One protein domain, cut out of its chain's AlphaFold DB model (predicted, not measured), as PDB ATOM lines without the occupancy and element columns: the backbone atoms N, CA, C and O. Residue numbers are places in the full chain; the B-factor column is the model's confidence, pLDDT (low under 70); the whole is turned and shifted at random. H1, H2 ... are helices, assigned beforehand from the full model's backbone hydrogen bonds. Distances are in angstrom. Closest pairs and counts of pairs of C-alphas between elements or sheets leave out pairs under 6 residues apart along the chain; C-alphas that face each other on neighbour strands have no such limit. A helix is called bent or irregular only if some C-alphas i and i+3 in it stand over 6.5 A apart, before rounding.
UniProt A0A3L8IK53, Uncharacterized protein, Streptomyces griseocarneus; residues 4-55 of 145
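This is residues 4 to 55 of the 145 residues of an uncharacterized protein of Streptomyces griseocarneus (UniProt A0A3L8IK53). One long helix, H2, makes the length of the model, and a short helix, H1, packs slantwise on part of it. The link of residues 12 to 21 leads from H1 to one end of H2, and residues 48 to 53 stick out at the other end. The printed part has 52 residues, with two named helices, H1 then H2, and no named strand; the class is all helix. It is loose, with a radius of gyration of the C-alphas of 13.7 A, and a rod of 44 by 14 by 11 A.

H2, residues 22 to 49, touches H1, residues 4 to 11, with its residues 35 to 44 alone. The closest C-alphas, of Ala 40 and Tyr 4, are 4.6 A apart. The two run opposite ways at a steep tilt of 47 degrees. Every O i to N i+4 pair is within hydrogen-bond range in H1, and 22 of 24 in H2.

H2 is 41.0 A long, from C-alpha 22 at (116.440, 112.060, 181.999) to C-alpha 49 at (139.909, 134.856, 157.348). It is irregular: C-alphas 23 and 26 are 7.6 A apart. H1 is 10.5 A long and begins at C-alpha 4, (135.760, 131.239, 170.992).

The C-alphas farthest apart, of Glu 23 and Glu 52, are 44.4 A apart. The link from H1 to H2 is short, the printed part has no cut, and no printed residue is under 70 in pLDDT.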
ATOM      1  N   TYR A   4     136.687 132.027 171.802       98.00
ATOM      2  CA  TYR A   4     135.760 131.239 170.992       98.00
ATOM      3  C   TYR A   4     134.993 130.223 171.842       98.00
ATOM      4  O   TYR A   4     133.770 130.135 171.750       98.00
ATOM      5  N   GLU A   5     135.697 129.513 172.728       97.75
ATOM      6  CA  GLU A   5     135.099 128.542 173.649       97.75
ATOM      7  C   GLU A   5     134.175 129.219 174.673       97.75
ATOM      8  O   GLU A   5     133.087 128.711 174.944       97.75
ATOM      9  N   HIS A   6     134.549 130.393 175.200       98.31
ATOM     10  CA  HIS A   6     133.678 131.162 176.096       98.31
ATOM     11  C   HIS A   6     132.386 131.606 175.398       98.31
ATOM     12  O   HIS A   6     131.294 131.439 175.942       98.31
ATOM     13  N   ILE A   7     132.487 132.144 174.178       98.19
ATOM     14  CA  ILE A   7     131.318 132.564 173.394       98.19
ATOM     15  C   ILE A   7     130.432 131.361 173.060       98.19
ATOM     16  O   ILE A   7     129.209 131.445 173.184       98.19
ATOM     17  N   ALA A   8     131.031 130.238 172.661       98.00
ATOM     18  CA  ALA A   8     130.314 129.002 172.383       98.00
ATOM     19  C   ALA A   8     129.555 128.493 173.619       98.00
ATOM     20  O   ALA A   8     128.384 128.132 173.508       98.00
ATOM     21  N   ALA A   9     130.177 128.534 174.801       97.94
ATOM     22  CA  ALA A   9     129.541 128.137 176.054       97.94
ATOM     23  C   ALA A   9     128.360 129.042 176.447       97.94
ATOM     24  O   ALA A   9     127.364 128.537 176.959       97.94
ATOM     25  N   ILE A  10     128.450 130.352 176.183       97.12
ATOM     26  CA  ILE A  10     127.353 131.310 176.408       97.12
ATOM     27  C   ILE A  10     126.200 131.071 175.426       97.12
ATOM     28  O   ILE A  10     125.035 131.154 175.804       97.12
ATOM     29  N   ARG A  11     126.511 130.801 174.152       95.81
ATOM     30  CA  ARG A  11     125.497 130.572 173.111       95.81
ATOM     31  C   ARG A  11     124.754 129.254 173.283       95.81
ATOM     32  O   ARG A  11     123.567 129.206 172.975       95.81
ATOM     33  N   HIS A  12     125.455 128.236 173.766       96.62
ATOM     34  CA  HIS A  12     124.951 126.880 173.944       96.62
ATOM     35  C   HIS A  12     125.196 126.462 175.397       96.62
ATOM     36  O   HIS A  12     126.199 125.799 175.683       96.62
ATOM     37  N   PRO A  13     124.373 126.920 176.358       97.06
ATOM     38  CA  PRO A  13     124.529 126.535 177.758       97.06
ATOM     39  C   PRO A  13     124.374 125.017 177.904       97.06
ATOM     40  O   PRO A  13     123.519 124.417 177.262       97.06
ATOM     41  N   MET A  14     125.236 124.398 178.714       97.56
ATOM     42  CA  MET A  14     125.175 122.957 178.968       97.56
ATOM     43  C   MET A  14     123.941 122.696 179.833       97.56
ATOM     44  O   MET A  14     123.818 123.393 180.844       97.56
ATOM     45  N   PRO A  15     123.058 121.752 179.469       96.75
ATOM     46  CA  PRO A  15     121.915 121.421 180.306       96.75
ATOM     47  C   PRO A  15     122.378 120.875 181.658       96.75
ATOM     48  O   PRO A  15     123.334 120.099 181.749       96.75
ATOM     49  N   GLU A  16     121.669 121.259 182.710       95.88
ATOM     50  CA  GLU A  16     121.780 120.662 184.032       95.88
ATOM     51  C   GLU A  16     120.767 119.511 184.181       95.88
ATOM     52  O   GLU A  16     119.734 119.480 183.500       95.88
ATOM     53  N   PRO A  17     121.031 118.524 185.058       94.62
ATOM     54  CA  PRO A  17     120.055 117.483 185.352       94.62
ATOM     55  C   PRO A  17     118.708 118.088 185.780       94.62
ATOM     56  O   PRO A  17     118.632 118.804 186.775       94.62
ATOM     57  N   GLY A  18     117.643 117.774 185.039       94.69
ATOM     58  CA  GLY A  18     116.296 118.310 185.263       94.69
ATOM     59  C   GLY A  18     115.847 119.383 184.264       94.69
ATOM     60  O   GLY A  18     114.643 119.614 184.167       94.69
ATOM     61  N   ASP A  19     116.754 119.970 183.475       95.69
ATOM     62  CA  ASP A  19     116.388 120.894 182.384       95.69
ATOM     63  C   ASP A  19     115.635 120.183 181.250       95.69
ATOM     64  O   ASP A  19     114.805 120.770 180.555       95.69
ATOM     65  N   VAL A  20     115.930 118.894 181.070       95.44
ATOM     66  CA  VAL A  20     115.312 118.003 180.086       95.44
ATOM     67  C   VAL A  20     114.975 116.654 180.730       95.44
ATOM     68  O   VAL A  20     115.554 116.314 181.770       95.44
ATOM     69  N   PRO A  21     114.057 115.861 180.140       97.25
ATOM     70  CA  PRO A  21     113.799 114.498 180.596       97.25
ATOM     71  C   PRO A  21     115.086 113.662 180.673       97.25
ATOM     72  O   PRO A  21     115.925 113.722 179.775       97.25
ATOM     73  N   GLU A  22     115.228 112.858 181.731       96.31
ATOM     74  CA  GLU A  22     116.440 112.060 181.999       96.31
ATOM     75  C   GLU A  22     116.814 111.147 180.821       96.31
ATOM     76  O   GLU A  22     117.990 110.990 180.500       96.31
ATOM     77  N   GLU A  23     115.808 110.614 180.124       97.06
ATOM     78  CA  GLU A  23     115.966 109.733 178.963       97.06
ATOM     79  C   GLU A  23     116.691 110.374 177.770       97.06
ATOM     80  O   GLU A  23     117.333 109.653 177.013       97.06
ATOM     81  N   VAL A  24     116.640 111.704 177.621       97.50
ATOM     82  CA  VAL A  24     117.337 112.438 176.545       97.50
ATOM     83  C   VAL A  24     118.529 113.250 177.051       97.50
ATOM     84  O   VAL A  24     119.236 113.858 176.253       97.50
ATOM     85  N   PHE A  25     118.783 113.284 178.365       97.19
ATOM     86  CA  PHE A  25     119.777 114.183 178.962       97.19
ATOM     87  C   PHE A  25     121.177 114.012 178.364       97.19
ATOM     88  O   PHE A  25     121.850 114.999 178.067       97.19
ATOM     89  N   ASN A  26     121.606 112.767 178.146       97.31
ATOM     90  CA  ASN A  26     122.918 112.490 177.568       97.31
ATOM     91  C   ASN A  26     123.001 112.933 176.096       97.31
ATOM     92  O   ASN A  26     123.974 113.566 175.692       97.31
ATOM     93  N   ASP A  27     121.950 112.676 175.317       97.94
ATOM     94  CA  ASP A  27     121.892 113.067 173.908       97.94
ATOM     95  C   ASP A  27     121.935 114.595 173.763       97.94
ATOM     96  O   ASP A  27     122.745 115.118 172.998       97.94
ATOM     97  N   VAL A  28     121.166 115.325 174.580       97.75
ATOM     98  CA  VAL A  28     121.177 116.798 174.590       97.75
ATOM     99  C   VAL A  28     122.536 117.344 175.051       97.75
ATOM    100  O   VAL A  28     123.029 118.317 174.477       97.75
ATOM    101  N   CYS A  29     123.188 116.723 176.043       98.06
ATOM    102  CA  CYS A  29     124.561 117.075 176.435       98.06
ATOM    103  C   CYS A  29     125.545 116.914 175.266       98.06
ATOM    104  O   CYS A  29     126.359 117.804 175.011       98.06
ATOM    105  N   HIS A  30     125.467 115.792 174.545       98.12
ATOM    106  CA  HIS A  30     126.322 115.510 173.396       98.12
ATOM    107  C   HIS A  30     126.074 116.472 172.229       98.12
ATOM    108  O   HIS A  30     127.035 116.997 171.664       98.12
ATOM    109  N   GLU A  31     124.814 116.757 171.898       97.88
ATOM    110  CA  GLU A  31     124.454 117.753 170.884       97.88
ATOM    111  C   GLU A  31     124.943 119.152 171.271       97.88
ATOM    112  O   GLU A  31     125.506 119.869 170.442       97.88
ATOM    113  N   THR A  32     124.809 119.525 172.546       98.19
ATOM    114  CA  THR A  32     125.278 120.818 173.059       98.19
ATOM    115  C   THR A  32     126.799 120.938 172.968       98.19
ATOM    116  O   THR A  32     127.316 121.969 172.536       98.19
ATOM    117  N   ASP A  33     127.539 119.889 173.329       98.25
ATOM    118  CA  ASP A  33     128.997 119.854 173.185       98.25
ATOM    119  C   ASP A  33     129.433 119.942 171.711       98.25
ATOM    120  O   ASP A  33     130.363 120.683 171.378       98.25
ATOM    121  N   HIS A  34     128.719 119.262 170.806       98.31
ATOM    122  CA  HIS A  34     128.951 119.376 169.366       98.31
ATOM    123  C   HIS A  34     128.716 120.811 168.868       98.31
ATOM    124  O   HIS A  34     129.592 121.394 168.227       98.31
ATOM    125  N   ALA A  35     127.585 121.424 169.231       97.94
ATOM    126  CA  ALA A  35     127.250 122.798 168.859       97.94
ATOM    127  C   ALA A  35     128.270 123.819 169.398       97.94
ATOM    128  O   ALA A  35     128.596 124.804 168.721       97.94
ATOM    129  N   ARG A  36     128.822 123.580 170.598       98.25
ATOM    130  CA  ARG A  36     129.909 124.394 171.162       98.25
ATOM    131  C   ARG A  36     131.172 124.317 170.313       98.25
ATOM    132  O   ARG A  36     131.720 125.359 169.957       98.25
ATOM    133  N   LYS A  37     131.614 123.105 169.971       98.31
ATOM    134  CA  LYS A  37     132.814 122.877 169.148       98.31
ATOM    135  C   LYS A  37     132.672 123.499 167.766       98.31
ATOM    136  O   LYS A  37     133.571 124.208 167.328       98.31
ATOM    137  N   GLU A  38     131.526 123.299 167.124       98.25
ATOM    138  CA  GLU A  38     131.223 123.887 165.818       98.25
ATOM    139  C   GLU A  38     131.227 125.420 165.876       98.25
ATOM    140  O   GLU A  38     131.841 126.082 165.041       98.25
ATOM    141  N   THR A  39     130.604 126.007 166.901       97.44
ATOM    142  CA  THR A  39     130.584 127.466 167.074       97.44
ATOM    143  C   THR A  39     131.985 128.028 167.297       97.44
ATOM    144  O   THR A  39     132.325 129.045 166.696       97.44
ATOM    145  N   ALA A  40     132.796 127.388 168.144       98.12
ATOM    146  CA  ALA A  40     134.164 127.827 168.394       98.12
ATOM    147  C   ALA A  40     135.017 127.743 167.118       98.12
ATOM    148  O   ALA A  40     135.675 128.721 166.771       98.12
ATOM    149  N   PHE A  41     134.916 126.630 166.381       97.88
ATOM    150  CA  PHE A  41     135.597 126.430 165.103       97.88
ATOM    151  C   PHE A  41     135.214 127.497 164.066       97.88
ATOM    152  O   PHE A  41     136.087 128.079 163.432       97.88
ATOM    153  N   HIS A  42     133.923 127.805 163.914       97.38
ATOM    154  CA  HIS A  42     133.477 128.828 162.965       97.38
ATOM    155  C   HIS A  42     133.947 130.237 163.335       97.38
ATOM    156  O   HIS A  42     134.275 131.018 162.445       97.38
ATOM    157  N   LEU A  43     133.982 130.576 164.627       97.25
ATOM    158  CA  LEU A  43     134.484 131.877 165.072       97.25
ATOM    159  C   LEU A  43     135.992 132.009 164.846       97.25
ATOM    160  O   LEU A  43     136.443 133.067 164.416       97.25
ATOM    161  N   GLU A  44     136.753 130.948 165.113       97.81
ATOM    162  CA  GLU A  44     138.193 130.905 164.851       97.81
ATOM    163  C   GLU A  44     138.476 131.019 163.348       97.81
ATOM    164  O   GLU A  44     139.212 131.907 162.930       97.81
ATOM    165  N   ALA A  45     137.792 130.229 162.516       97.62
ATOM    166  CA  ALA A  45     137.948 130.279 161.063       97.62
ATOM    167  C   ALA A  45     137.563 131.645 160.457       97.62
ATOM    168  O   ALA A  45     138.211 132.110 159.520       97.62
ATOM    169  N   ALA A  46     136.515 132.298 160.974       96.88
ATOM    170  CA  ALA A  46     136.116 133.630 160.519       96.88
ATOM    171  C   ALA A  46     137.143 134.699 160.920       96.88
ATOM    172  O   ALA A  46     137.483 135.561 160.108       96.88
ATOM    173  N   TRP A  47     137.659 134.617 162.149       97.06
ATOM    174  CA  TRP A  47     138.728 135.491 162.622       97.06
ATOM    175  C   TRP A  47     139.999 135.328 161.785       97.06
ATOM    176  O   TRP A  47     140.559 136.325 161.347       97.06
ATOM    177  N   ASP A  48     140.411 134.094 161.491       97.75
ATOM    178  CA  ASP A  48     141.585 133.818 160.654       97.75
ATOM    179  C   ASP A  48     141.427 134.335 159.214       97.75
ATOM    180  O   ASP A  48     142.414 134.710 158.578       97.75
ATOM    181  N   ALA A  49     140.196 134.365 158.692       97.62
ATOM    182  CA  ALA A  49     139.909 134.856 157.348       97.62
ATOM    183  C   ALA A  49     139.975 136.390 157.242       97.62
ATOM    184  O   ALA A  49     140.517 136.907 156.264       97.62
ATOM    185  N   ASP A  50     139.413 137.109 158.219       97.25
ATOM    186  CA  ASP A  50     139.454 138.575 158.294       97.25
ATOM    187  C   ASP A  50     139.233 139.042 159.749       97.25
ATOM    188  O   ASP A  50     138.083 139.153 160.193       97.25
ATOM    189  N   PRO A  51     140.313 139.322 160.502       94.56
ATOM    190  CA  PRO A  51     140.214 139.747 161.896       94.56
ATOM    191  C   PRO A  51     139.502 141.093 162.092       94.56
ATOM    192  O   PRO A  51     138.868 141.313 163.122       94.56
ATOM    193  N   GLU A  52     139.614 142.014 161.131       93.50
ATOM    194  CA  GLU A  52     139.021 143.350 161.253       93.50
ATOM    195  C   GLU A  52     137.500 143.286 161.089       93.50
ATOM    196  O   GLU A  52     136.766 143.957 161.820       93.50
ATOM    197  N   ALA A  53     137.019 142.448 160.167       94.06
ATOM    198  CA  ALA A  53     135.592 142.260 159.935       94.06
ATOM    199  C   ALA A  53     134.932 141.275 160.917       94.06
ATOM    200  O   ALA A  53     133.752 141.437 161.234       94.06
ATOM    201  N   ASN A  54     135.666 140.265 161.402       95.50
ATOM    202  CA  ASN A  54     135.106 139.132 162.146       95.50
ATOM    203  C   ASN A  54     135.571 139.070 163.604       95.50
ATOM    204  O   ASN A  54     135.841 137.987 164.130       95.50
ATOM    205  N   GLU A  55     135.632 140.217 164.289       97.56
ATOM    206  CA  GLU A  55     135.887 140.224 165.732       97.56
ATOM    207  C   GLU A  55     134.878 139.290 166.437       97.56
ATOM    208  O   GLU A  55     133.664 139.423 166.208       97.56
TER     209      GLU A  55